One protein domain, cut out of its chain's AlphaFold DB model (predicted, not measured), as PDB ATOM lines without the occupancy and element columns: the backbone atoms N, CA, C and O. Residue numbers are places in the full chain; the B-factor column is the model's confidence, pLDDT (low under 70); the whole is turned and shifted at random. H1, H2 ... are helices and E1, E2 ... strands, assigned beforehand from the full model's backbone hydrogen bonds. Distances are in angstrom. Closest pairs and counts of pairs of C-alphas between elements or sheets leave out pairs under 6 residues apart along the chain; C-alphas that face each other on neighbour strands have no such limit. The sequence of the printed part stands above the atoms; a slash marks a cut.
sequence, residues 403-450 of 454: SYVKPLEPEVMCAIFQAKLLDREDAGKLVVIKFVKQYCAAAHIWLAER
ATOM      1  N   SER A 403     -50.173  40.931 -35.671       78.50
ATOM      2  CA  SER A 403     -50.142  39.483 -35.897       78.50
ATOM      3  C   SER A 403     -49.250  39.157 -37.088       78.50
ATOM      4  O   SER A 403     -49.414  39.759 -38.155       78.50
ATOM      5  N   TYR A 404     -48.352  38.182 -36.946       81.81
ATOM      6  CA  TYR A 404     -47.596  37.651 -38.081       81.81
ATOM      7  C   TYR A 404     -48.535  37.025 -39.118       81.81
ATOM      8  O   TYR A 404     -49.460  36.295 -38.773       81.81
ATOM      9  N   VAL A 405     -48.288  37.322 -40.394       80.75
ATOM     10  CA  VAL A 405     -49.044  36.784 -41.533       80.75
ATOM     11  C   VAL A 405     -48.256  35.658 -42.194       80.75
ATOM     12  O   VAL A 405     -48.761  34.547 -42.337       80.75
ATOM     13  N   LYS A 406     -47.020  35.946 -42.616       80.56
ATOM     14  CA  LYS A 406     -46.114  34.987 -43.261       80.56
ATOM     15  C   LYS A 406     -44.671  35.503 -43.256       80.56
ATOM     16  O   LYS A 406     -44.485  36.723 -43.260       80.56
ATOM     17  N   PRO A 407     -43.660  34.621 -43.305       85.00
ATOM     18  CA  PRO A 407     -42.322  35.035 -43.703       85.00
ATOM     19  C   PRO A 407     -42.331  35.502 -45.164       85.00
ATOM     20  O   PRO A 407     -43.185  35.088 -45.959       85.00
ATOM     21  N   LEU A 408     -41.419  36.414 -45.497       83.88
ATOM     22  CA  LEU A 408     -41.278  36.921 -46.863       83.88
ATOM     23  C   LEU A 408     -40.451  35.997 -47.760       83.88
ATOM     24  O   LEU A 408     -40.560  36.103 -48.978       83.88
ATOM     25  N   GLU A 409     -39.703  35.069 -47.167       81.62
ATOM     26  CA  GLU A 409     -38.865  34.100 -47.864       81.62
ATOM     27  C   GLU A 409     -39.107  32.692 -47.275       81.62
ATOM     28  O   GLU A 409     -39.472  32.573 -46.100       81.62
ATOM     29  N   PRO A 410     -39.006  31.618 -48.077       73.06
ATOM     30  CA  PRO A 410     -39.248  30.249 -47.613       73.06
ATOM     31  C   PRO A 410     -38.097  29.652 -46.787       73.06
ATOM     32  O   PRO A 410     -38.281  28.602 -46.171       73.06
ATOM     33  N   GLU A 411     -36.919  30.273 -46.773       79.12
ATOM     34  CA  GLU A 411     -35.738  29.771 -46.079       79.12
ATOM     35  C   GLU A 411     -35.873  29.872 -44.556       79.12
ATOM     36  O   GLU A 411     -36.422  30.826 -44.006       79.12
ATOM     37  N   VAL A 412     -35.280  28.914 -43.837       71.06
ATOM     38  CA  VAL A 412     -35.375  28.858 -42.366       71.06
ATOM     39  C   VAL A 412     -34.599  29.984 -41.664       71.06
ATOM     40  O   VAL A 412     -34.818  30.274 -40.490       71.06
ATOM     41  N   MET A 413     -33.735  30.673 -42.410       77.44
ATOM     42  CA  MET A 413     -33.008  31.866 -41.973       77.44
ATOM     43  C   MET A 413     -33.789  33.170 -42.195       77.44
ATOM     44  O   MET A 413     -33.257  34.245 -41.914       77.44
ATOM     45  N   CYS A 414     -35.025  33.108 -42.705       80.75
ATOM     46  CA  CYS A 414     -35.799  34.301 -43.028       80.75
ATOM     47  C   CYS A 414     -36.116  35.123 -41.767       80.75
ATOM     48  O   CYS A 414     -37.031  34.820 -41.006       80.75
ATOM     49  N   ALA A 415     -35.378  36.216 -41.577       83.81
ATOM     50  CA  ALA A 415     -35.565  37.162 -40.479       83.81
ATOM     51  C   ALA A 415     -36.639  38.227 -40.772       83.81
ATOM     52  O   ALA A 415     -36.751  39.206 -40.029       83.81
ATOM     53  N   ILE A 416     -37.374  38.100 -41.883       86.56
ATOM     54  CA  ILE A 416     -38.253  39.146 -42.409       86.56
ATOM     55  C   ILE A 416     -39.672  38.609 -42.570       86.56
ATOM     56  O   ILE A 416     -39.940  37.691 -43.341       86.56
ATOM     57  N   PHE A 417     -40.610  39.233 -41.867       85.56
ATOM     58  CA  PHE A 417     -41.989  38.784 -41.793       85.56
ATOM     59  C   PHE A 417     -42.942  39.886 -42.215       85.56
ATOM     60  O   PHE A 417     -42.797  41.048 -41.840       85.56
ATOM     61  N   GLN A 418     -43.980  39.499 -42.943       84.88
ATOM     62  CA  GLN A 418     -45.163  40.324 -43.080       84.88
ATOM     63  C   GLN A 418     -46.002  40.192 -41.813       84.88
ATOM     64  O   GLN A 418     -46.320  39.079 -41.383       84.88
ATOM     65  N   ALA A 419     -46.402  41.320 -41.246       87.06
ATOM     66  CA  ALA A 419     -47.321  41.378 -40.124       87.06
ATOM     67  C   ALA A 419     -48.490  42.311 -40.433       87.06
ATOM     68  O   ALA A 419     -48.412  43.172 -41.308       87.06
ATOM     69  N   LYS A 420     -49.590  42.114 -39.717       86.44
ATOM     70  CA  LYS A 420     -50.798  42.930 -39.790       86.44
ATOM     71  C   LYS A 420     -50.953  43.669 -38.469       86.44
ATOM     72  O   LYS A 420     -51.004  43.017 -37.430       86.44
ATOM     73  N   LEU A 421     -51.013  44.996 -38.512       87.50
ATOM     74  CA  LEU A 421     -51.245  45.816 -37.323       87.50
ATOM     75  C   LEU A 421     -52.652  45.568 -36.769       87.50
ATOM     76  O   LEU A 421     -53.600  45.371 -37.534       87.50
ATOM     77  N   LEU A 422     -52.776  45.559 -35.445       81.75
ATOM     78  CA  LEU A 422     -54.021  45.260 -34.732       81.75
ATOM     79  C   LEU A 422     -54.570  46.460 -33.953       81.75
ATOM     80  O   LEU A 422     -55.733  46.429 -33.564       81.75
ATOM     81  N   ASP A 423     -53.774  47.515 -33.768       79.94
ATOM     82  CA  ASP A 423     -54.168  48.704 -33.009       79.94
ATOM     83  C   ASP A 423     -54.423  49.936 -33.895       79.94
ATOM     84  O   ASP A 423     -53.811  50.100 -34.952       79.94
ATOM     85  N   ARG A 424     -55.226  50.870 -33.355       71.00
ATOM     86  CA  ARG A 424     -55.417  52.267 -33.814       71.00
ATOM     87  C   ARG A 424     -55.995  52.406 -35.236       71.00
ATOM     88  O   ARG A 424     -56.628  51.494 -35.754       71.00
ATOM     89  N   GLU A 425     -55.829  53.589 -35.833       74.75
ATOM     90  CA  GLU A 425     -56.274  53.941 -37.193       74.75
ATOM     91  C   GLU A 425     -55.601  53.096 -38.287       74.75
ATOM     92  O   GLU A 425     -56.174  52.903 -39.354       74.75
ATOM     93  N   ASP A 426     -54.413  52.543 -38.015       79.06
ATOM     94  CA  ASP A 426     -53.679  51.668 -38.935       79.06
ATOM     95  C   ASP A 426     -54.073  50.179 -38.803       79.06
ATOM     96  O   ASP A 426     -53.426  49.312 -39.403       79.06
ATOM     97  N   ALA A 427     -55.114  49.842 -38.030       84.44
ATOM     98  CA  ALA A 427     -55.564  48.464 -37.869       84.44
ATOM     99  C   ALA A 427     -55.850  47.816 -39.235       84.44
ATOM    100  O   ALA A 427     -56.628  48.295 -40.057       84.44
ATOM    101  N   GLY A 428     -55.201  46.683 -39.481       81.88
ATOM    102  CA  GLY A 428     -55.284  45.950 -40.734       81.88
ATOM    103  C   GLY A 428     -54.237  46.302 -41.786       81.88
ATOM    104  O   GLY A 428     -54.095  45.539 -42.746       81.88
ATOM    105  N   LYS A 429     -53.454  47.365 -41.584       88.62
ATOM    106  CA  LYS A 429     -52.309  47.695 -42.433       88.62
ATOM    107  C   LYS A 429     -51.242  46.610 -42.334       88.62
ATOM    108  O   LYS A 429     -50.937  46.096 -41.254       88.62
ATOM    109  N   LEU A 430     -50.680  46.265 -43.487       87.88
ATOM    110  CA  LEU A 430     -49.583  45.314 -43.583       87.88
ATOM    111  C   LEU A 430     -48.261  46.056 -43.412       87.88
ATOM    112  O   LEU A 430     -48.010  47.056 -44.081       87.88
ATOM    113  N   VAL A 431     -47.420  45.542 -42.526       87.94
ATOM    114  CA  VAL A 431     -46.076  46.047 -42.251       87.94
ATOM    115  C   VAL A 431     -45.054  44.936 -42.440       87.94
ATOM    116  O   VAL A 431     -45.391  43.749 -42.431       87.94
ATOM    117  N   VAL A 432     -43.797  45.331 -42.615       87.25
ATOM    118  CA  VAL A 432     -42.662  44.411 -42.663       87.25
ATOM    119  C   VAL A 432     -41.903  44.512 -41.349       87.25
ATOM    120  O   VAL A 432     -41.489  45.595 -40.945       87.25
ATOM    121  N   ILE A 433     -41.719  43.373 -40.694       84.56
ATOM    122  CA  ILE A 433     -40.923  43.234 -39.480       84.56
ATOM    123  C   ILE A 433     -39.634  42.530 -39.866       84.56
ATOM    124  O   ILE A 433     -39.666  41.395 -40.333       84.56
ATOM    125  N   LYS A 434     -38.504  43.203 -39.666       87.00
ATOM    126  CA  LYS A 434     -37.172  42.648 -39.903       87.00
ATOM    127  C   LYS A 434     -36.430  42.540 -38.581       87.00
ATOM    128  O   LYS A 434     -36.194  43.548 -37.921       87.00
ATOM    129  N   PHE A 435     -36.026  41.328 -38.228       84.50
ATOM    130  CA  PHE A 435     -35.150  41.096 -37.092       84.50
ATOM    131  C   PHE A 435     -33.697  41.350 -37.492       84.50
ATOM    132  O   PHE A 435     -33.216  40.868 -38.517       84.50
ATOM    133  N   VAL A 436     -32.999  42.135 -36.677       81.75
ATOM    134  CA  VAL A 436     -31.574  42.440 -36.833       81.75
ATOM    135  C   VAL A 436     -30.888  42.278 -35.487       81.75
ATOM    136  O   VAL A 436     -31.476  42.594 -34.457       81.75
ATOM    137  N   LYS A 437     -29.632  41.821 -35.494       78.31
ATOM    138  CA  LYS A 437     -28.830  41.683 -34.268       78.31
ATOM    139  C   LYS A 437     -28.707  43.010 -33.515       78.31
ATOM    140  O   LYS A 437     -28.776  43.040 -32.294       78.31
ATOM    141  N   GLN A 438     -28.527  44.101 -34.254       81.19
ATOM    142  CA  GLN A 438     -28.469  45.450 -33.711       81.19
ATOM    143  C   GLN A 438     -29.103  46.416 -34.707       81.19
ATOM    144  O   GLN A 438     -28.736  46.443 -35.884       81.19
ATOM    145  N   TYR A 439     -30.067  47.204 -34.239       83.44
ATOM    146  CA  TYR A 439     -30.672  48.251 -35.049       83.44
ATOM    147  C   TYR A 439     -29.765  49.484 -35.068       83.44
ATOM    148  O   TYR A 439     -29.493  50.087 -34.031       83.44
ATOM    149  N   CYS A 440     -29.291  49.864 -36.256       86.88
ATOM    150  CA  CYS A 440     -28.486  51.065 -36.439       86.88
ATOM    151  C   CYS A 440     -29.390  52.243 -36.823       86.88
ATOM    152  O   CYS A 440     -29.580  52.533 -38.004       86.88
ATOM    153  N   ALA A 441     -29.944  52.921 -35.813       88.44
ATOM    154  CA  ALA A 441     -30.838  54.064 -36.010       88.44
ATOM    155  C   ALA A 441     -30.194  55.165 -36.868       88.44
ATOM    156  O   ALA A 441     -30.841  55.705 -37.758       88.44
ATOM    157  N   ALA A 442     -28.901  55.444 -36.663       90.44
ATOM    158  CA  ALA A 442     -28.172  56.443 -37.440       90.44
ATOM    159  C   ALA A 442     -28.116  56.095 -38.939       90.44
ATOM    160  O   ALA A 442     -28.372  56.956 -39.778       90.44
ATOM    161  N   ALA A 443     -27.838  54.831 -39.283       89.19
ATOM    162  CA  ALA A 443     -27.830  54.383 -40.674       89.19
ATOM    163  C   ALA A 443     -29.237  54.394 -41.286       89.19
ATOM    164  O   ALA A 443     -29.392  54.789 -42.439       89.19
ATOM    165  N   HIS A 444     -30.265  54.001 -40.520       86.88
ATOM    166  CA  HIS A 444     -31.653  54.068 -40.986       86.88
ATOM    167  C   HIS A 444     -32.049  55.514 -41.289       86.88
ATOM    168  O   HIS A 444     -32.491  55.782 -42.401       86.88
ATOM    169  N   ILE A 445     -31.839  56.444 -40.353       92.69
ATOM    170  CA  ILE A 445     -32.151  57.871 -40.535       92.69
ATOM    171  C   ILE A 445     -31.430  58.422 -41.772       92.69
ATOM    172  O   ILE A 445     -32.065  59.018 -42.637       92.69
ATOM    173  N   TRP A 446     -30.131  58.141 -41.917       94.25
ATOM    174  CA  TRP A 446     -29.338  58.600 -43.061       94.25
ATOM    175  C   TRP A 446     -29.864  58.093 -44.417       94.25
ATOM    176  O   TRP A 446     -29.808  58.821 -45.415       94.25
ATOM    177  N   LEU A 447     -30.371  56.853 -44.462       92.56
ATOM    178  CA  LEU A 447     -31.014  56.268 -45.643       92.56
ATOM    179  C   LEU A 447     -32.410  56.858 -45.884       92.56
ATOM    180  O   LEU A 447     -32.763  57.116 -47.035       92.56
ATOM    181  N   ALA A 448     -33.186  57.097 -44.824       92.38
ATOM    182  CA  ALA A 448     -34.539  57.645 -44.905       92.38
ATOM    183  C   ALA A 448     -34.536  59.084 -45.435       92.38
ATOM    184  O   ALA A 448     -35.291  59.408 -46.348       92.38
ATOM    185  N   GLU A 449     -33.596  59.915 -44.976       95.25
ATOM    186  CA  GLU A 449     -33.374  61.277 -45.495       95.25
ATOM    187  C   GLU A 449     -33.094  61.314 -47.007       95.25
ATOM    188  O   GLU A 449     -33.297  62.336 -47.660       95.25
ATOM    189  N   ARG A 450     -32.625  60.199 -47.578       96.00
ATOM    190  CA  ARG A 450     -32.322  60.041 -49.008       96.00
ATOM    191  C   ARG A 450     -33.386  59.245 -49.770       96.00
ATOM    192  O   ARG A 450     -33.182  58.946 -50.942       96.00
TER     193      ARG A 450
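Overview. This is residues 403 to 450 of the 454 residues of an uncharacterized protein of Moniliophthora roreri (UniProt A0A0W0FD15). A small three-stranded antiparallel sheet, E1, E2 and E3 side by side, has its two connecting loops at opposite ends, and a free arm, residues 437 to 450, sticks out from it and holds the short helix H1 away from the sheet. Both faces of the sheet are bare of helix. The printed part has 48 residues, with three named strands and then one named helix along the chain; the sheet's order is E1, E2, E3, and the class is mixed, helices and strands. The whole is loose, with a radius of gyration of the C-alphas of 13.1 A and spans of 33 by 29 by 17 A.

Along the chain. E1, residues 403 to 407, begins at C-alpha 403 (-50.142, 39.483, -35.897) and is 11.9 A long. E2, residues 416 to 421, measures 15.5 A. E3, residues 430 to 434, measures 13.2 A. H1, residues 441 to 448, is 10.3 A long and ends at C-alpha 448 (-34.539, 57.645, -44.905).

Arrangement. The strands form a meander, each the antiparallel neighbour of the one before. E1 and E2 are a hairpin, their directions at 153 degrees; N 405 and O 418 are within hydrogen-bond range at 2.8 A. E2 and E3 are a hairpin at 142 degrees; N 419 and O 431 are within range at 2.9 A. E1 and E3 are edge strands. H1 is not on the sheet, with 0 pairs of C-alphas within 10 A, and is apart from E1 and E2. In H1 every O i to N i+4 pair is within hydrogen-bond range.

Size, cuts and confidence. The two C-alphas farthest apart, those of Val 412 and Glu 425, are 33.1 A apart. Without the free arm, the body of 34 residues spans 32 by 17 by 10 A. The printed part has no cut, and its three links are short. Mean pLDDT of the printed part is 84.3, and no printed residue is under 70.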